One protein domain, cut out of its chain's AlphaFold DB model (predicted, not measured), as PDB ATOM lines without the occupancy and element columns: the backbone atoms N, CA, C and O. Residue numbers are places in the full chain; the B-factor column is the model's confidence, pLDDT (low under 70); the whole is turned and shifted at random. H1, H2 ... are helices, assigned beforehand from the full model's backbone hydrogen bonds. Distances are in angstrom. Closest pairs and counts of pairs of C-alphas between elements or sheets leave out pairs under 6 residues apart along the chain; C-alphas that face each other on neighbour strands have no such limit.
ATOM      1  N   ILE A   2      21.163 -48.733 -16.324       81.25
ATOM      2  CA  ILE A   2      20.432 -49.618 -15.389       81.25
ATOM      3  C   ILE A   2      21.271 -50.834 -14.966       81.25
ATOM      4  O   ILE A   2      21.371 -51.142 -13.786       81.25
ATOM      5  N   SER A   3      21.944 -51.484 -15.918       81.81
ATOM      6  CA  SER A   3      22.829 -52.624 -15.644       81.81
ATOM      7  C   SER A   3      24.055 -52.278 -14.794       81.81
ATOM      8  O   SER A   3      24.544 -53.141 -14.072       81.81
ATOM      9  N   CYS A   4      24.564 -51.046 -14.879       80.06
ATOM     10  CA  CYS A   4      25.689 -50.580 -14.065       80.06
ATOM     11  C   CYS A   4      25.232 -50.364 -12.621       80.06
ATOM     12  O   CYS A   4      25.855 -50.887 -11.705       80.06
ATOM     13  N   TRP A   5      24.095 -49.687 -12.440       84.69
ATOM     14  CA  TRP A   5      23.501 -49.466 -11.122       84.69
ATOM     15  C   TRP A   5      23.119 -50.778 -10.428       84.69
ATOM     16  O   TRP A   5      23.440 -50.957  -9.266       84.69
ATOM     17  N   LEU A   6      22.546 -51.753 -11.144       85.12
ATOM     18  CA  LEU A   6      22.239 -53.071 -10.565       85.12
ATOM     19  C   LEU A   6      23.480 -53.852 -10.094       85.12
ATOM     20  O   LEU A   6      23.344 -54.766  -9.286       85.12
ATOM     21  N   ARG A   7      24.673 -53.545 -10.621       87.00
ATOM     22  CA  ARG A   7      25.932 -54.201 -10.224       87.00
ATOM     23  C   ARG A   7      26.608 -53.496  -9.051       87.00
ATOM     24  O   ARG A   7      27.096 -54.182  -8.162       87.00
ATOM     25  N   SER A   8      26.604 -52.165  -9.065       85.69
ATOM     26  CA  SER A   8      27.190 -51.323  -8.019       85.69
ATOM     27  C   SER A   8      26.292 -50.098  -7.781       85.69
ATOM     28  O   SER A   8      26.543 -49.048  -8.379       85.69
ATOM     29  N   PRO A   9      25.233 -50.212  -6.954       81.94
ATOM     30  CA  PRO A   9      24.303 -49.109  -6.715       81.94
ATOM     31  C   PRO A   9      25.013 -47.872  -6.158       81.94
ATOM     32  O   PRO A   9      24.920 -46.809  -6.762       81.94
ATOM     33  N   ASP A  10      25.806 -48.052  -5.099       86.06
ATOM     34  CA  ASP A  10      26.458 -46.963  -4.359       86.06
ATOM     35  C   ASP A  10      27.512 -46.209  -5.189       86.06
ATOM     36  O   ASP A  10      27.744 -45.021  -4.993       86.06
ATOM     37  N   GLU A  11      28.172 -46.891  -6.128       88.94
ATOM     38  CA  GLU A  11      29.259 -46.313  -6.930       88.94
ATOM     39  C   GLU A  11      28.736 -45.406  -8.051       88.94
ATOM     40  O   GLU A  11      29.364 -44.407  -8.402       88.94
ATOM     41  N   PHE A  12      27.591 -45.762  -8.637       86.50
ATOM     42  CA  PHE A  12      27.075 -45.110  -9.841       86.50
ATOM     43  C   PHE A  12      25.782 -44.328  -9.615       86.50
ATOM     44  O   PHE A  12      25.249 -43.806 -10.595       86.50
ATOM     45  N   GLU A  13      25.273 -44.248  -8.382       86.69
ATOM     46  CA  GLU A  13      23.966 -43.658  -8.067       86.69
ATOM     47  C   GLU A  13      23.803 -42.261  -8.674       86.69
ATOM     48  O   GLU A  13      22.939 -42.071  -9.530       86.69
ATOM     49  N   ASP A  14      24.682 -41.317  -8.334       88.94
ATOM     50  CA  ASP A  14      24.579 -39.924  -8.787       88.94
ATOM     51  C   ASP A  14      24.575 -39.796 -10.317       88.94
ATOM     52  O   ASP A  14      23.727 -39.119 -10.903       88.94
ATOM     53  N   VAL A  15      25.500 -40.490 -10.990       90.56
ATOM     54  CA  VAL A  15      25.645 -40.439 -12.455       90.56
ATOM     55  C   VAL A  15      24.441 -41.078 -13.144       90.56
ATOM     56  O   VAL A  15      23.942 -40.571 -14.153       90.56
ATOM     57  N   VAL A  16      23.953 -42.197 -12.609       90.94
ATOM     58  CA  VAL A  16      22.786 -42.906 -13.138       90.94
ATOM     59  C   VAL A  16      21.523 -42.082 -12.943       90.94
ATOM     60  O   VAL A  16      20.726 -41.993 -13.876       90.94
ATOM     61  N   LEU A  17      21.350 -41.451 -11.784       92.25
ATOM     62  CA  LEU A  17      20.210 -40.586 -11.508       92.25
ATOM     63  C   LEU A  17      20.218 -39.343 -12.396       92.25
ATOM     64  O   LEU A  17      19.187 -39.017 -12.982       92.25
ATOM     65  N   GLN A  18      21.372 -38.702 -12.582       92.19
ATOM     66  CA  GLN A  18      21.502 -37.556 -13.483       92.19
ATOM     67  C   GLN A  18      21.165 -37.928 -14.935       92.19
ATOM     68  O   GLN A  18      20.435 -37.202 -15.622       92.19
ATOM     69  N   LEU A  19      21.664 -39.075 -15.410       93.06
ATOM     70  CA  LEU A  19      21.357 -39.572 -16.748       93.06
ATOM     71  C   LEU A  19      19.876 -39.945 -16.879       93.06
ATOM     72  O   LEU A  19      19.245 -39.581 -17.870       93.06
ATOM     73  N   HIS A  20      19.307 -40.620 -15.880       94.38
ATOM     74  CA  HIS A  20      17.890 -40.964 -15.847       94.38
ATOM     75  C   HIS A  20      17.013 -39.711 -15.909       94.38
ATOM     76  O   HIS A  20      16.106 -39.655 -16.733       94.38
ATOM     77  N   GLU A  21      17.287 -38.682 -15.104       93.56
ATOM     78  CA  GLU A  21      16.520 -37.434 -15.145       93.56
ATOM     79  C   GLU A  21      16.623 -36.738 -16.509       93.56
ATOM     80  O   GLU A  21      15.604 -36.298 -17.041       93.56
ATOM     81  N   SER A  22      17.820 -36.706 -17.105       94.56
ATOM     82  CA  SER A  22      18.039 -36.125 -18.436       94.56
ATOM     83  C   SER A  22      17.252 -36.869 -19.520       94.56
ATOM     84  O   SER A  22      16.600 -36.248 -20.359       94.56
ATOM     85  N   LEU A  23      17.266 -38.206 -19.475       95.06
ATOM     86  CA  LEU A  23      16.503 -39.055 -20.389       95.06
ATOM     87  C   LEU A  23      14.997 -38.887 -20.190       95.06
ATOM     88  O   LEU A  23      14.270 -38.741 -21.165       95.06
ATOM     89  N   MET A  24      14.522 -38.866 -18.943       94.31
ATOM     90  CA  MET A  24      13.108 -38.662 -18.624       94.31
ATOM     91  C   MET A  24      12.590 -37.336 -19.183       94.31
ATOM     92  O   MET A  24      11.517 -37.323 -19.782       94.31
ATOM     93  N   SER A  25      13.356 -36.249 -19.043       93.75
ATOM     94  CA  SER A  25      13.019 -34.952 -19.638       93.75
ATOM     95  C   SER A  25      12.984 -35.015 -21.164       93.75
ATOM     96  O   SER A  25      11.970 -34.654 -21.756       93.75
ATOM     97  N   ALA A  26      14.029 -35.554 -21.798       94.44
ATOM     98  CA  ALA A  26      14.079 -35.686 -23.254       94.44
ATOM     99  C   ALA A  26      12.914 -36.528 -23.805       94.44
ATOM    100  O   ALA A  26      12.323 -36.189 -24.827       94.44
ATOM    101  N   PHE A  27      12.545 -37.608 -23.113       95.25
ATOM    102  CA  PHE A  27      11.404 -38.435 -23.489       95.25
ATOM    103  C   PHE A  27      10.067 -37.732 -23.276       95.25
ATOM    104  O   PHE A  27       9.189 -37.871 -24.121       95.25
ATOM    105  N   SER A  28       9.890 -36.975 -22.192       93.69
ATOM    106  CA  SER A  28       8.678 -36.171 -21.999       93.69
ATOM    107  C   SER A  28       8.482 -35.166 -23.134       93.69
ATOM    108  O   SER A  28       7.386 -35.098 -23.686       93.69
ATOM    109  N   ASP A  29       9.542 -34.455 -23.522       92.31
ATOM    110  CA  ASP A  29       9.497 -33.479 -24.617       92.31
ATOM    111  C   ASP A  29       9.245 -34.154 -25.974       92.31
ATOM    112  O   ASP A  29       8.479 -33.653 -26.802       92.31
ATOM    113  N   TRP A  30       9.844 -35.330 -26.192       91.25
ATOM    114  CA  TRP A  30       9.640 -36.117 -27.407       91.25
ATOM    115  C   TRP A  30       8.192 -36.613 -27.535       91.25
ATOM    116  O   TRP A  30       7.576 -36.445 -28.582       91.25
ATOM    117  N   ILE A  31       7.613 -37.162 -26.460       90.56
ATOM    118  CA  ILE A  31       6.228 -37.668 -26.450       90.56
ATOM    119  C   ILE A  31       5.203 -36.531 -26.562       90.56
ATOM    120  O   ILE A  31       4.116 -36.747 -27.094       90.56
ATOM    121  N   ALA A  32       5.528 -35.322 -26.091       86.38
ATOM    122  CA  ALA A  32       4.648 -34.156 -26.203       86.38
ATOM    123  C   ALA A  32       4.357 -33.742 -27.659       86.38
ATOM    124  O   ALA A  32       3.413 -32.993 -27.897       86.38
ATOM    125  N   ASN A  33       5.124 -34.261 -28.622       83.19
ATOM    126  CA  ASN A  33       4.885 -34.121 -30.054       83.19
ATOM    127  C   ASN A  33       4.541 -35.501 -30.648       83.19
ATOM    128  O   ASN A  33       5.373 -36.087 -31.347       83.19
ATOM    129  N   PRO A  34       3.366 -36.076 -30.317       71.75
ATOM    130  CA  PRO A  34       3.023 -37.422 -30.752       71.75
ATOM    131  C   PRO A  34       2.889 -37.466 -32.276       71.75
ATOM    132  O   PRO A  34       2.324 -36.558 -32.885       71.75
ATOM    133  N   ARG A  35       3.392 -38.548 -32.882       70.56
ATOM    134  CA  ARG A  35       3.190 -38.817 -34.310       70.56
ATOM    135  C   ARG A  35       1.703 -38.956 -34.590       70.56
ATOM    136  O   ARG A  35       1.010 -39.683 -33.874       70.56
ATOM    137  N   SER A  36       1.227 -38.280 -35.629       67.06
ATOM    138  CA  SER A  36      -0.160 -38.439 -36.051       67.06
ATOM    139  C   SER A  36      -0.364 -39.795 -36.731       67.06
ATOM    140  O   SER A  36       0.544 -40.336 -37.367       67.06
ATOM    141  N   ARG A  37      -1.592 -40.322 -36.662       61.97
ATOM    142  CA  ARG A  37      -2.019 -41.551 -37.355       61.97
ATOM    143  C   ARG A  37      -1.655 -41.573 -38.849       61.97
ATOM    144  O   ARG A  37      -1.545 -42.641 -39.431       61.97
ATOM    145  N   HIS A  38      -1.500 -40.406 -39.474       60.66
ATOM    146  CA  HIS A  38      -1.298 -40.257 -40.914       60.66
ATOM    147  C   HIS A  38       0.176 -40.158 -41.338       60.66
ATOM    148  O   HIS A  38       0.458 -40.132 -42.535       60.66
ATOM    149  N   GLU A  39       1.115 -40.140 -40.390       65.69
ATOM    150  CA  GLU A  39       2.558 -40.129 -40.653       65.69
ATOM    151  C   GLU A  39       3.091 -41.561 -40.823       65.69
ATOM    152  O   GLU A  39       3.791 -42.101 -39.967       65.69
ATOM    153  N   TYR A  40       2.739 -42.191 -41.948       62.56
ATOM    154  CA  TYR A  40       3.174 -43.551 -42.306       62.56
ATOM    155  C   TYR A  40       4.562 -43.616 -42.961       62.56
ATOM    156  O   TYR A  40       5.021 -44.701 -43.305       62.56
ATOM    157  N   ASP A  41       5.228 -42.480 -43.171       75.31
ATOM    158  CA  ASP A  41       6.484 -42.439 -43.931       75.31
ATOM    159  C   ASP A  41       7.667 -43.040 -43.156       75.31
ATOM    160  O   ASP A  41       8.630 -43.525 -43.754       75.31
ATOM    161  N   GLU A  42       7.583 -43.080 -41.823       85.69
ATOM    162  CA  GLU A  42       8.642 -43.595 -40.961       85.69
ATOM    163  C   GLU A  42       8.193 -44.803 -40.129       85.69
ATOM    164  O   GLU A  42       7.086 -44.802 -39.580       85.69
ATOM    165  N   PRO A  43       9.076 -45.801 -39.927       89.56
ATOM    166  CA  PRO A  43       8.778 -46.918 -39.046       89.56
ATOM    167  C   PRO A  43       8.564 -46.448 -37.607       89.56
ATOM    168  O   PRO A  43       9.154 -45.459 -37.154       89.56
ATOM    169  N   TRP A  44       7.778 -47.214 -36.848       91.44
ATOM    170  CA  TRP A  44       7.679 -47.017 -35.405       91.44
ATOM    171  C   TRP A  44       9.063 -47.023 -34.725       91.44
ATOM    172  O   TRP A  44       9.847 -47.955 -34.942       91.44
ATOM    173  N   PRO A  45       9.363 -46.032 -33.862       92.38
ATOM    174  CA  PRO A  45      10.663 -45.878 -33.213       92.38
ATOM    175  C   PRO A  45      10.785 -46.820 -32.004       92.38
ATOM    176  O   PRO A  45      10.754 -46.400 -30.845       92.38
ATOM    177  N   PHE A  46      10.899 -48.123 -32.276       92.69
ATOM    178  CA  PHE A  46      10.904 -49.179 -31.262       92.69
ATOM    179  C   PHE A  46      11.964 -48.979 -30.179       92.69
ATOM    180  O   PHE A  46      11.676 -49.198 -29.006       92.69
ATOM    181  N   GLU A  47      13.169 -48.559 -30.546       93.75
ATOM    182  CA  GLU A  47      14.269 -48.331 -29.612       93.75
ATOM    183  C   GLU A  47      13.929 -47.202 -28.631       93.75
ATOM    184  O   GLU A  47      14.166 -47.334 -27.428       93.75
ATOM    185  N   THR A  48      13.296 -46.130 -29.116       94.56
ATOM    186  CA  THR A  48      12.814 -45.023 -28.279       94.56
ATOM    187  C   THR A  48      11.712 -45.499 -27.339       94.56
ATOM    188  O   THR A  48      11.776 -45.244 -26.139       94.56
ATOM    189  N   TYR A  49      10.739 -46.259 -27.846       96.44
ATOM    190  CA  TYR A  49       9.670 -46.836 -27.028       96.44
ATOM    191  C   TYR A  49      10.202 -47.777 -25.939       96.44
ATOM    192  O   TYR A  49       9.767 -47.713 -24.787       96.44
ATOM    193  N   GLN A  50      11.177 -48.622 -26.277       96.06
ATOM    194  CA  GLN A  50      11.861 -49.492 -25.324       96.06
ATOM    195  C   GLN A  50      12.625 -48.673 -24.278       96.06
ATOM    196  O   GLN A  50      12.548 -48.984 -23.090       96.06
ATOM    197  N   ALA A  51      13.321 -47.608 -24.681       96.12
ATOM    198  CA  ALA A  51      14.066 -46.750 -23.767       96.12
ATOM    199  C   ALA A  51      13.150 -45.990 -22.792       96.12
ATOM    200  O   ALA A  51      13.451 -45.939 -21.595       96.12
ATOM    201  N   ILE A  52      12.015 -45.467 -23.270       97.12
ATOM    202  CA  ILE A  52      10.967 -44.856 -22.439       97.12
ATOM    203  C   ILE A  52      10.482 -45.866 -21.398       97.12
ATOM    204  O   ILE A  52      10.518 -45.593 -20.196       97.12
ATOM    205  N   LEU A  53      10.087 -47.059 -21.849       97.44
ATOM    206  CA  LEU A  53       9.564 -48.097 -20.970       97.44
ATOM    207  C   LEU A  53      10.590 -48.537 -19.917       97.44
ATOM    208  O   LEU A  53      10.255 -48.651 -18.739       97.44
ATOM    209  N   MET A  54      11.851 -48.726 -20.312       96.12
ATOM    210  CA  MET A  54      12.928 -49.081 -19.387       96.12
ATOM    211  C   MET A  54      13.168 -48.004 -18.327       96.12
ATOM    212  O   MET A  54      13.450 -48.343 -17.179       96.12
ATOM    213  N   ASN A  55      13.030 -46.721 -18.670       95.75
ATOM    214  CA  ASN A  55      13.158 -45.636 -17.696       95.75
ATOM    215  C   ASN A  55      11.968 -45.582 -16.729       95.75
ATOM    216  O   ASN A  55      12.172 -45.348 -15.540       95.75
ATOM    217  N   ILE A  56      10.750 -45.874 -17.196       97.31
ATOM    218  CA  ILE A  56       9.574 -46.013 -16.320       97.31
ATOM    219  C   ILE A  56       9.781 -47.167 -15.327       97.31
ATOM    220  O   ILE A  56       9.573 -46.992 -14.127       97.31
ATOM    221  N   ILE A  57      10.231 -48.329 -15.816       96.06
ATOM    222  CA  ILE A  57      10.522 -49.503 -14.978       96.06
ATOM    223  C   ILE A  57      11.628 -49.183 -13.971       96.06
ATOM    224  O   ILE A  57      11.485 -49.504 -12.795       96.06
ATOM    225  N   PHE A  58      12.706 -48.525 -14.404       95.25
ATOM    226  CA  PHE A  58      13.804 -48.136 -13.524       95.25
ATOM    227  C   PHE A  58      13.343 -47.204 -12.402       95.25
ATOM    228  O   PHE A  58      13.637 -47.468 -11.242       95.25
ATOM    229  N   ALA A  59      12.576 -46.157 -12.723       95.00
ATOM    230  CA  ALA A  59      12.047 -45.237 -11.720       95.00
ATOM    231  C   ALA A  59      11.162 -45.955 -10.692       95.00
ATOM    232  O   ALA A  59      11.257 -45.679  -9.497       95.00
ATOM    233  N   PHE A  60      10.327 -46.896 -11.151       94.94
ATOM    234  CA  PHE A  60       9.508 -47.721 -10.268       94.94
ATOM    235  C   PHE A  60      10.358 -48.625  -9.372       94.94
ATOM    236  O   PHE A  60      10.147 -48.653  -8.164       94.94
ATOM    237  N   TYR A  61      11.345 -49.310  -9.948       91.44
ATOM    238  CA  TYR A  61      12.245 -50.205  -9.222       91.44
ATOM    239  C   TYR A  61      13.114 -49.464  -8.196       91.44
ATOM    240  O   TYR A  61      13.331 -49.965  -7.099       91.44
ATOM    241  N   HIS A  62      13.579 -48.257  -8.524       91.38
ATOM    242  CA  HIS A  62      14.356 -47.416  -7.614       91.38
ATOM    243  C   HIS A  62      13.536 -46.962  -6.393       91.38
ATOM    244  O   HIS A  62      14.093 -46.704  -5.328       91.38
ATOM    245  N   GLY A  63      12.217 -46.801  -6.534       89.62
ATOM    246  CA  GLY A  63      11.321 -46.470  -5.421       89.62
ATOM    247  C   GLY A  63      11.410 -45.028  -4.899       89.62
ATOM    248  O   GLY A  63      10.737 -44.692  -3.929       89.62
ATOM    249  N   ASN A  64      12.193 -44.144  -5.530       91.44
ATOM    250  CA  ASN A  64      12.206 -42.726  -5.162       91.44
ATOM    251  C   ASN A  64      10.889 -42.058  -5.589       91.44
ATOM    252  O   ASN A  64      10.597 -41.959  -6.779       91.44
ATOM    253  N   GLU A  65      10.123 -41.532  -4.633       92.12
ATOM    254  CA  GLU A  65       8.787 -40.964  -4.867       92.12
ATOM    255  C   GLU A  65       8.731 -39.881  -5.955       92.12
ATOM    256  O   GLU A  65       7.780 -39.828  -6.744       92.12
ATOM    257  N   LYS A  66       9.757 -39.028  -6.057       92.31
ATOM    258  CA  LYS A  66       9.824 -37.990  -7.096       92.31
ATOM    259  C   LYS A  66      10.004 -38.620  -8.478       92.31
ATOM    260  O   LYS A  66       9.317 -38.219  -9.420       92.31
ATOM    261  N   LEU A  67      10.883 -39.616  -8.597       92.75
ATOM    262  CA  LEU A  67      11.107 -40.349  -9.848       92.75
ATOM    263  C   LEU A  67       9.870 -41.156 -10.243       92.75
ATOM    264  O   LEU A  67       9.416 -41.056 -11.381       92.75
ATOM    265  N   VAL A  68       9.262 -41.873  -9.295       94.69
ATOM    266  CA  VAL A  68       8.025 -42.639  -9.503       94.69
ATOM    267  C   VAL A  68       6.882 -41.727  -9.958       94.69
ATOM    268  O   VAL A  68       6.114 -42.087 -10.853       94.69
ATOM    269  N   SER A  69       6.775 -40.520  -9.394       93.88
ATOM    270  CA  SER A  69       5.779 -39.523  -9.809       93.88
ATOM    271  C   SER A  69       5.997 -39.062 -11.253       93.88
ATOM    272  O   SER A  69       5.052 -39.082 -12.043       93.88
ATOM    273  N   LYS A  70       7.240 -38.714 -11.624       93.81
ATOM    274  CA  LYS A  70       7.603 -38.357 -13.008       93.81
ATOM    275  C   LYS A  70       7.329 -39.513 -13.978       93.81
ATOM    276  O   LYS A  70       6.736 -39.305 -15.031       93.81
ATOM    277  N   ALA A  71       7.698 -40.736 -13.605       94.69
ATOM    278  CA  ALA A  71       7.464 -41.936 -14.403       94.69
ATOM    279  C   ALA A  71       5.979 -42.263 -14.576       94.69
ATOM    280  O   ALA A  71       5.573 -42.671 -15.658       94.69
ATOM    281  N   SER A  72       5.155 -42.028 -13.553       94.69
ATOM    282  CA  SER A  72       3.699 -42.196 -13.646       94.69
ATOM    283  C   SER A  72       3.081 -41.236 -14.667       94.69
ATOM    284  O   SER A  72       2.202 -41.639 -15.431       94.69
ATOM    285  N   LEU A  73       3.555 -39.983 -14.707       94.00
ATOM    286  CA  LEU A  73       3.139 -39.007 -15.715       94.00
ATOM    287  C   LEU A  73       3.601 -39.434 -17.112       94.00
ATOM    288  O   LEU A  73       2.773 -39.541 -18.013       94.00
ATOM    289  N   LEU A  74       4.893 -39.752 -17.268       95.38
ATOM    290  CA  LEU A  74       5.461 -40.192 -18.544       95.38
ATOM    291  C   LEU A  74       4.731 -41.421 -19.091       95.38
ATOM    292  O   LEU A  74       4.376 -41.439 -20.261       95.38
ATOM    293  N   ARG A  75       4.450 -42.417 -18.243       96.25
ATOM    294  CA  ARG A  75       3.665 -43.604 -18.598       96.25
ATOM    295  C   ARG A  75       2.283 -43.226 -19.131       96.25
ATOM    296  O   ARG A  75       1.888 -43.743 -20.168       96.25
ATOM    297  N   GLY A  76       1.557 -42.342 -18.443       95.06
ATOM    298  CA  GLY A  76       0.232 -41.894 -18.885       95.06
ATOM    299  C   GLY A  76       0.274 -41.245 -20.271       95.06
ATOM    300  O   GLY A  76      -0.471 -41.651 -21.160       95.06
ATOM    301  N   THR A  77       1.194 -40.300 -20.480       95.25
ATOM    302  CA  THR A  77       1.367 -39.641 -21.783       95.25
ATOM    303  C   THR A  77       1.854 -40.619 -22.854       95.25
ATOM    304  O   THR A  77       1.414 -40.548 -23.996       95.25
ATOM    305  N   PHE A  78       2.714 -41.574 -22.497       96.50
ATOM    306  CA  PHE A  78       3.217 -42.589 -23.419       96.50
ATOM    307  C   PHE A  78       2.103 -43.508 -23.924       96.50
ATOM    308  O   PHE A  78       2.011 -43.741 -25.124       96.50
ATOM    309  N   VAL A  79       1.216 -43.973 -23.038       96.62
ATOM    310  CA  VAL A  79       0.036 -44.759 -23.438       96.62
ATOM    311  C   VAL A  79      -0.836 -43.959 -24.409       96.62
ATOM    312  O   VAL A  79      -1.266 -44.507 -25.420       96.62
ATOM    313  N   VAL A  80      -1.062 -42.667 -24.149       95.06
ATOM    314  CA  VAL A  80      -1.809 -41.790 -25.067       95.06
ATOM    315  C   VAL A  80      -1.107 -41.674 -26.423       95.06
ATOM    316  O   VAL A  80      -1.745 -41.902 -27.443       95.06
ATOM    317  N   ALA A  81       0.199 -41.415 -26.461       93.81
ATOM    318  CA  ALA A  81       0.941 -41.323 -27.720       93.81
ATOM    319  C   ALA A  81       0.917 -42.633 -28.528       93.81
ATOM    320  O   ALA A  81       0.793 -42.607 -29.749       93.81
ATOM    321  N   LEU A  82       0.975 -43.788 -27.859       94.69
ATOM    322  CA  LEU A  82       0.829 -45.087 -28.518       94.69
ATOM    323  C   LEU A  82      -0.591 -45.323 -29.058       94.69
ATOM    324  O   LEU A  82      -0.734 -45.991 -30.081       94.69
ATOM    325  N   ARG A  83      -1.632 -44.774 -28.416       93.75
ATOM    326  CA  ARG A  83      -3.004 -44.796 -28.955       93.75
ATOM    327  C   ARG A  83      -3.124 -43.950 -30.219       93.75
ATOM    328  O   ARG A  83      -3.685 -44.437 -31.192       93.75
ATOM    329  N   GLU A  84      -2.560 -42.743 -30.224       90.88
ATOM    330  CA  GLU A  84      -2.552 -41.865 -31.408       90.88
ATOM    331  C   GLU A  84      -1.821 -42.511 -32.596       90.88
ATOM    332  O   GLU A  84      -2.256 -42.393 -33.740       90.88
ATOM    333  N   ALA A  85      -0.762 -43.277 -32.319       90.31
ATOM    334  CA  ALA A  85      -0.044 -44.071 -33.316       90.31
ATOM    335  C   ALA A  85      -0.736 -45.405 -33.684       90.31
ATOM    336  O   ALA A  85      -0.171 -46.187 -34.451       90.31
ATOM    337  N   GLU A  86      -1.909 -45.703 -33.106       91.56
ATOM    338  CA  GLU A  86      -2.642 -46.974 -33.236       91.56
ATOM    339  C   GLU A  86      -1.764 -48.215 -32.973       91.56
ATOM    340  O   GLU A  86      -1.921 -49.282 -33.571       91.56
ATOM    341  N   PHE A  87      -0.825 -48.084 -32.036       94.12
ATOM    342  CA  PHE A  87       0.211 -49.076 -31.768       94.12
ATOM    343  C   PHE A  87      -0.335 -50.385 -31.185       94.12
ATOM    344  O   PHE A  87       0.319 -51.418 -31.277       94.12
ATOM    345  N   PHE A  88      -1.519 -50.369 -30.573       95.62
ATOM    346  CA  PHE A  88      -2.122 -51.546 -29.936       95.62
ATOM    347  C   PHE A  88      -2.970 -52.408 -30.889       95.62
ATOM    348  O   PHE A  88      -3.539 -53.404 -30.447       95.62
ATOM    349  N   ASN A  89      -3.044 -52.047 -32.176       93.94
ATOM    350  CA  ASN A  89      -3.857 -52.715 -33.192       93.94
ATOM    351  C   ASN A  89      -3.015 -53.662 -34.076       93.94
ATOM    352  O   ASN A  89      -1.953 -53.275 -34.576       93.94
ATOM    353  N   SER A  90      -3.484 -54.900 -34.296       94.00
ATOM    354  CA  SER A  90      -2.728 -55.890 -35.081       94.00
ATOM    355  C   SER A  90      -2.705 -55.628 -36.587       94.00
ATOM    356  O   SER A  90      -1.701 -55.953 -37.227       94.00
ATOM    357  N   ASP A  91      -3.742 -55.008 -37.149       93.06
ATOM    358  CA  ASP A  91      -3.793 -54.634 -38.567       93.06
ATOM    359  C   ASP A  91      -2.754 -53.547 -38.865       93.06
ATOM    360  O   ASP A  91      -1.978 -53.668 -39.817       93.06
ATOM    361  N   ASN A  92      -2.644 -52.546 -37.990       91.38
ATOM    362  CA  ASN A  92      -1.628 -51.499 -38.115       91.38
ATOM    363  C   ASN A  92      -0.210 -52.045 -37.941       91.38
ATOM    364  O   ASN A  92       0.700 -51.654 -38.671       91.38
ATOM    365  N   ALA A  93      -0.004 -52.991 -37.019       92.12
ATOM    366  CA  ALA A  93       1.281 -53.670 -36.888       92.12
ATOM    367  C   ALA A  93       1.639 -54.470 -38.156       92.12
ATOM    368  O   ALA A  93       2.796 -54.475 -38.588       92.12
ATOM    369  N   ALA A  94       0.652 -55.119 -38.787       91.38
ATOM    370  CA  ALA A  94       0.841 -55.815 -40.055       91.38
ATOM    371  C   ALA A  94       1.162 -54.845 -41.205       91.38
ATOM    372  O   ALA A  94       2.019 -55.147 -42.040       91.38
ATOM    373  N   GLU A  95       0.532 -53.671 -41.232       90.94
ATOM    374  CA  GLU A  95       0.835 -52.613 -42.193       90.94
ATOM    375  C   GLU A  95       2.250 -52.048 -42.011       90.94
ATOM    376  O   GLU A  95       3.008 -52.002 -42.981       90.94
ATOM    377  N   GLN A  96       2.652 -51.722 -40.781       90.12
ATOM    378  CA  GLN A  96       4.012 -51.278 -40.451       90.12
ATOM    379  C   GLN A  96       5.068 -52.298 -40.881       90.12
ATOM    380  O   GLN A  96       6.094 -51.942 -41.465       90.12
ATOM    381  N   GLN A  97       4.798 -53.586 -40.649       89.88
ATOM    382  CA  GLN A  97       5.652 -54.661 -41.139       89.88
ATOM    383  C   GLN A  97       5.730 -54.664 -42.669       89.88
ATOM    384  O   GLN A  97       6.821 -54.760 -43.224       89.88
ATOM    385  N   ARG A  98       4.592 -54.566 -43.362       90.31
ATOM    386  CA  ARG A  98       4.535 -54.593 -44.830       90.31
ATOM    387  C   ARG A  98       5.285 -53.418 -45.462       90.31
ATOM    388  O   ARG A  98       5.962 -53.629 -46.464       90.31
ATOM    389  N   LEU A  99       5.139 -52.215 -44.908       90.75
ATOM    390  CA  LEU A  99       5.707 -50.985 -45.463       90.75
ATOM    391  C   LEU A  99       7.209 -50.859 -45.187       90.75
ATOM    392  O   LEU A  99       7.978 -50.606 -46.111       90.75
ATOM    393  N   HIS A 100       7.638 -51.064 -43.941       89.62
ATOM    394  CA  HIS A 100       9.012 -50.756 -43.527       89.62
ATOM    395  C   HIS A 100       9.912 -51.984 -43.389       89.62
ATOM    396  O   HIS A 100      11.136 -51.860 -43.382       89.62
ATOM    397  N   TYR A 101       9.324 -53.177 -43.297       87.19
ATOM    398  CA  TYR A 101      10.049 -54.429 -43.093       87.19
ATOM    399  C   TYR A 101       9.632 -55.508 -44.111       87.19
ATOM    400  O   TYR A 101       9.274 -56.624 -43.709       87.19
ATOM    401  N   PRO A 102       9.661 -55.210 -45.428       84.81
ATOM    402  CA  PRO A 102       9.207 -56.143 -46.449       84.81
ATOM    403  C   PRO A 102      10.114 -57.376 -46.522       84.81
ATOM    404  O   PRO A 102      11.332 -57.300 -46.356       84.81
ATOM    405  N   GLY A 103       9.519 -58.532 -46.812       88.31
ATOM    406  CA  GLY A 103      10.249 -59.779 -47.025       88.31
ATOM    407  C   GLY A 103       9.493 -61.006 -46.532       88.31
ATOM    408  O   GLY A 103       8.428 -60.908 -45.927       88.31
ATOM    409  N   THR A 104      10.062 -62.179 -46.802       90.38
ATOM    410  CA  THR A 104       9.513 -63.491 -46.414       90.38
ATOM    411  C   THR A 104      10.428 -64.254 -45.457       90.38
ATOM    412  O   THR A 104      10.156 -65.402 -45.109       90.38
ATOM    413  N   PHE A 105      11.524 -63.630 -45.013       93.44
ATOM    414  CA  PHE A 105      12.480 -64.263 -44.117       93.44
ATOM    415  C   PHE A 105      11.888 -64.406 -42.708       93.44
ATOM    416  O   PHE A 105      11.855 -63.458 -41.925       93.44
ATOM    417  N   VAL A 106      11.410 -65.613 -42.398       91.44
ATOM    418  CA  VAL A 106      10.633 -65.927 -41.186       91.44
ATOM    419  C   VAL A 106      11.281 -65.438 -39.881       91.44
ATOM    420  O   VAL A 106      10.571 -64.776 -39.122       91.44
ATOM    421  N   PRO A 107      12.586 -65.666 -39.608       92.62
ATOM    422  CA  PRO A 107      13.198 -65.208 -38.356       92.62
ATOM    423  C   PRO A 107      13.090 -63.694 -38.154       92.62
ATOM    424  O   PRO A 107      12.795 -63.227 -37.054       92.62
ATOM    425  N   TRP A 108      13.263 -62.922 -39.229       89.62
ATOM    426  CA  TRP A 108      13.130 -61.468 -39.191       89.62
ATOM    427  C   TRP A 108      11.693 -61.036 -38.896       89.62
ATOM    428  O   TRP A 108      11.461 -60.258 -37.972       89.62
ATOM    429  N   LEU A 109      10.717 -61.595 -39.620       91.38
ATOM    430  CA  LEU A 109       9.304 -61.247 -39.440       91.38
ATOM    431  C   LEU A 109       8.805 -61.587 -38.030       91.38
ATOM    432  O   LEU A 109       8.105 -60.784 -37.414       91.38
ATOM    433  N   MET A 110       9.177 -62.758 -37.502       91.25
ATOM    434  CA  MET A 110       8.811 -63.160 -36.141       91.25
ATOM    435  C   MET A 110       9.452 -62.251 -35.096       91.25
ATOM    436  O   MET A 110       8.761 -61.808 -34.182       91.25
ATOM    437  N   THR A 111      10.727 -61.892 -35.272       90.38
ATOM    438  CA  THR A 111      11.419 -60.977 -34.357       90.38
ATOM    439  C   THR A 111      10.715 -59.623 -34.287       90.38
ATOM    440  O   THR A 111      10.437 -59.143 -33.193       90.38
ATOM    441  N   ILE A 112      10.371 -59.012 -35.427       90.94
ATOM    442  CA  ILE A 112       9.672 -57.714 -35.446       90.94
ATOM    443  C   ILE A 112       8.293 -57.812 -34.774       90.94
ATOM    444  O   ILE A 112       7.957 -56.973 -33.934       90.94
ATOM    445  N   ARG A 113       7.523 -58.867 -35.065       92.44
ATOM    446  CA  ARG A 113       6.213 -59.100 -34.433       92.44
ATOM    447  C   ARG A 113       6.320 -59.293 -32.924       92.44
ATOM    448  O   ARG A 113       5.554 -58.690 -32.178       92.44
ATOM    449  N   ASP A 114       7.256 -60.110 -32.455       93.56
ATOM    450  CA  ASP A 114       7.402 -60.360 -31.021       93.56
ATOM    451  C   ASP A 114       8.017 -59.172 -30.278       93.56
ATOM    452  O   ASP A 114       7.638 -58.939 -29.130       93.56
ATOM    453  N   ARG A 115       8.881 -58.364 -30.913       94.31
ATOM    454  CA  ARG A 115       9.334 -57.073 -30.356       94.31
ATOM    455  C   ARG A 115       8.143 -56.181 -30.025       94.31
ATOM    456  O   ARG A 115       8.063 -55.650 -28.918       94.31
ATOM    457  N   TRP A 116       7.210 -56.063 -30.967       96.06
ATOM    458  CA  TRP A 116       5.969 -55.314 -30.798       96.06
ATOM    459  C   TRP A 116       5.105 -55.865 -29.662       96.06
ATOM    460  O   TRP A 116       4.810 -55.143 -28.707       96.06
ATOM    461  N   LYS A 117       4.800 -57.168 -29.686       96.88
ATOM    462  CA  LYS A 117       3.998 -57.813 -28.636       96.88
ATOM    463  C   LYS A 117       4.602 -57.643 -27.242       96.88
ATOM    464  O   LYS A 117       3.898 -57.308 -26.292       96.88
ATOM    465  N   ARG A 118       5.910 -57.877 -27.107       96.75
ATOM    466  CA  ARG A 118       6.623 -57.838 -25.820       96.75
ATOM    467  C   ARG A 118       6.699 -56.430 -25.245       96.75
ATOM    468  O   ARG A 118       6.625 -56.290 -24.026       96.75
ATOM    469  N   LEU A 119       6.795 -55.404 -26.090       97.69
ATOM    470  CA  LEU A 119       6.731 -54.015 -25.648       97.69
ATOM    471  C   LEU A 119       5.353 -53.691 -25.046       97.69
ATOM    472  O   LEU A 119       5.295 -53.168 -23.936       97.69
ATOM    473  N   ILE A 120       4.262 -54.075 -25.723       97.94
ATOM    474  CA  ILE A 120       2.888 -53.871 -25.224       97.94
ATOM    475  C   ILE A 120       2.666 -54.622 -23.908       97.94
ATOM    476  O   ILE A 120       2.211 -54.041 -22.928       97.94
ATOM    477  N   VAL A 121       3.033 -55.904 -23.863       97.25
ATOM    478  CA  VAL A 121       2.913 -56.755 -22.667       97.25
ATOM    479  C   VAL A 121       3.690 -56.181 -21.481       97.25
ATOM    480  O   VAL A 121       3.197 -56.188 -20.352       97.25
ATOM    481  N   SER A 122       4.888 -55.651 -21.723       97.81
ATOM    482  CA  SER A 122       5.712 -55.044 -20.675       97.81
ATOM    483  C   SER A 122       5.124 -53.712 -20.193       97.81
ATOM    484  O   SER A 122       5.100 -53.463 -18.987       97.81
ATOM    485  N   LEU A 123       4.587 -52.894 -21.107       98.12
ATOM    486  CA  LEU A 123       3.866 -51.664 -20.770       98.12
ATOM    487  C   LEU A 123       2.617 -51.954 -19.926       98.12
ATOM    488  O   LEU A 123       2.391 -51.297 -18.914       98.12
ATOM    489  N   PHE A 124       1.844 -52.975 -20.294       97.81
ATOM    490  CA  PHE A 124       0.648 -53.384 -19.561       97.81
ATOM    491  C   PHE A 124       0.963 -53.833 -18.125       97.81
ATOM    492  O   PHE A 124       0.293 -53.418 -17.176       97.81
ATOM    493  N   LYS A 125       2.031 -54.623 -17.939       97.25
ATOM    494  CA  LYS A 125       2.496 -55.036 -16.605       97.25
ATOM    495  C   LYS A 125       2.911 -53.842 -15.744       97.25
ATOM    496  O   LYS A 125       2.429 -53.715 -14.621       97.25
ATOM    497  N   ILE A 126       3.768 -52.950 -16.255       97.12
ATOM    498  CA  ILE A 126       4.236 -51.808 -15.455       97.12
ATOM    499  C   ILE A 126       3.113 -50.802 -15.168       97.12
ATOM    500  O   ILE A 126       3.087 -50.222 -14.084       97.12
ATOM    501  N   ASP A 127       2.156 -50.626 -16.088       97.31
ATOM    502  CA  ASP A 127       0.961 -49.809 -15.853       97.31
ATOM    503  C   ASP A 127       0.135 -50.362 -14.691       97.31
ATOM    504  O   ASP A 127      -0.225 -49.615 -13.778       97.31
ATOM    505  N   THR A 128      -0.061 -51.681 -14.657       95.88
ATOM    506  CA  THR A 128      -0.737 -52.366 -13.552       95.88
ATOM    507  C   THR A 128       0.034 -52.198 -12.245       95.88
ATOM    508  O   THR A 128      -0.550 -51.815 -11.235       95.88
ATOM    509  N   TYR A 129       1.347 -52.432 -12.234       95.75
ATOM    510  CA  TYR A 129       2.155 -52.329 -11.015       95.75
ATOM    511  C   TYR A 129       2.185 -50.926 -10.422       95.75
ATOM    512  O   TYR A 129       1.965 -50.762  -9.220       95.75
ATOM    513  N   LEU A 130       2.390 -49.905 -11.256       95.31
ATOM    514  CA  LEU A 130       2.321 -48.514 -10.817       95.31
ATOM    515  C   LEU A 130       0.927 -48.180 -10.277       95.31
ATOM    516  O   LEU A 130       0.804 -47.496  -9.264       95.31
ATOM    517  N   SER A 131      -0.126 -48.690 -10.912       94.62
ATOM    518  CA  SER A 131      -1.508 -48.462 -10.482       94.62
ATOM    519  C   SER A 131      -1.827 -49.149  -9.154       94.62
ATOM    520  O   SER A 131      -2.458 -48.539  -8.289       94.62
ATOM    521  N   ILE A 132      -1.308 -50.364  -8.936       92.31
ATOM    522  CA  ILE A 132      -1.372 -51.064  -7.646       92.31
ATOM    523  C   ILE A 132      -0.668 -50.242  -6.567       92.31
ATOM    524  O   ILE A 132      -1.282 -49.931  -5.546       92.31
ATOM    525  N   ALA A 133       0.586 -49.851  -6.810       90.25
ATOM    526  CA  ALA A 133       1.406 -49.121  -5.846       90.25
ATOM    527  C   ALA A 133       0.820 -47.746  -5.484       90.25
ATOM    528  O   ALA A 133       0.953 -47.284  -4.354       90.25
ATOM    529  N   ARG A 134       0.142 -47.090  -6.433       88.50
ATOM    530  CA  ARG A 134      -0.435 -45.747  -6.254       88.50
ATOM    531  C   ARG A 134      -1.922 -45.762  -5.899       88.50
ATOM    532  O   ARG A 134      -2.510 -44.700  -5.702       88.50
ATOM    533  N   PHE A 135      -2.540 -46.939  -5.798       88.50
ATOM    534  CA  PHE A 135      -3.983 -47.105  -5.587       88.50
ATOM    535  C   PHE A 135      -4.828 -46.317  -6.601       88.50
ATOM    536  O   PHE A 135      -5.793 -45.633  -6.231       88.50
ATOM    537  N   GLN A 136      -4.431 -46.386  -7.870       90.06
ATOM    538  CA  GLN A 136      -5.064 -45.716  -9.005       90.06
ATOM    539  C   GLN A 136      -5.647 -46.744  -9.976       90.06
ATOM    540  O   GLN A 136      -5.312 -47.926  -9.917       90.06
ATOM    541  N   ALA A 137      -6.542 -46.284 -10.850       91.69
ATOM    542  CA  ALA A 137      -6.989 -47.099 -11.967       91.69
ATOM    543  C   ALA A 137      -5.835 -47.258 -12.976       91.69
ATOM    544  O   ALA A 137      -5.121 -46.274 -13.209       91.69
ATOM    545  N   PRO A 138      -5.663 -48.447 -13.579       93.56
ATOM    546  CA  PRO A 138      -4.764 -48.623 -14.714       93.56
ATOM    547  C   PRO A 138      -5.173 -47.730 -15.883       93.56
ATOM    548  O   PRO A 138      -6.347 -47.386 -16.047       93.56
ATOM    549  N   THR A 139      -4.181 -47.329 -16.676       94.00
ATOM    550  CA  THR A 139      -4.391 -46.454 -17.832       94.00
ATOM    551  C   THR A 139      -4.544 -47.225 -19.130       94.00
ATOM    552  O   THR A 139      -5.179 -46.691 -20.034       94.00
ATOM    553  N   LEU A 140      -4.003 -48.443 -19.224       95.44
ATOM    554  CA  LEU A 140      -4.120 -49.322 -20.387       95.44
ATOM    555  C   LEU A 140      -5.056 -50.490 -20.062       95.44
ATOM    556  O   LEU A 140      -4.811 -51.255 -19.127       95.44
ATOM    557  N   PHE A 141      -6.120 -50.645 -20.844       92.81
ATOM    558  CA  PHE A 141      -7.100 -51.710 -20.666       92.81
ATOM    559  C   PHE A 141      -6.790 -52.899 -21.575       92.81
ATOM    560  O   PHE A 141      -6.322 -52.748 -22.702       92.81
ATOM    561  N   ARG A 142      -7.088 -54.110 -21.098       94.06
ATOM    562  CA  ARG A 142      -6.865 -55.347 -21.867       94.06
ATOM    563  C   ARG A 142      -7.678 -55.384 -23.164       94.06
ATOM    564  O   ARG A 142      -7.250 -56.015 -24.121       94.06
ATOM    565  N   GLU A 143      -8.834 -54.723 -23.197       93.56
ATOM    566  CA  GLU A 143      -9.711 -54.623 -24.365       93.56
ATOM    567  C   GLU A 143      -9.085 -53.802 -25.504       93.56
ATOM    568  O   GLU A 143      -9.470 -53.972 -26.655       93.56
ATOM    569  N   GLU A 144      -8.103 -52.947 -25.202       94.00
ATOM    570  CA  GLU A 144      -7.368 -52.163 -26.203       94.00
ATOM    571  C   GLU A 144      -6.236 -52.965 -26.856       94.00
ATOM    572  O   GLU A 144      -5.696 -52.556 -27.880       94.00
TER     573      GLU A 144
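Overview. This is residues 2 to 144 of the 334 residues of the protein "Fungal_trans domain-containing protein" of Gibberella nygamai (UniProt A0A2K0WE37). H3 is the core of an elongated helical body, with H2, H4 and long H6 packed round it. H1 and H5 lie near opposite ends. The 143 printed residues hold six named helices, H1 to H6, and no named strand: all helix, compact, radius of gyration of the C-alphas 16.3 A, spans 48 by 32 by 24 A.

Along the chain. Find C-alpha 2 at (20.432, -49.618, -15.389), where H1, residues 2 to 5, begins. Next come H2, 9 to 31, with a kink of 40 degrees near residue 16; H3, 46 to 62; H4, 65 to 84; H5, 90 to 100; and H6, 106 to 134, 41.8 A long, ending at (-0.435, -45.747, -6.254).

Arrangement. Look at hairpin H3 and H4: closest C-alphas Ile 56 and Ala 71, 5.0 A, a shallow tilt of 28 degrees, opposite ways. H6 touches H3, C-alphas Ile 126 and Ile 57, 6.7 A. Every O i to N i+4 pair is within hydrogen-bond range in H3 to H6; in H2, 17 of 19.

Size, cuts and confidence. The printed part has no cut. Link H2 to H3 is long; residues 36 to 40 have pLDDT under 70.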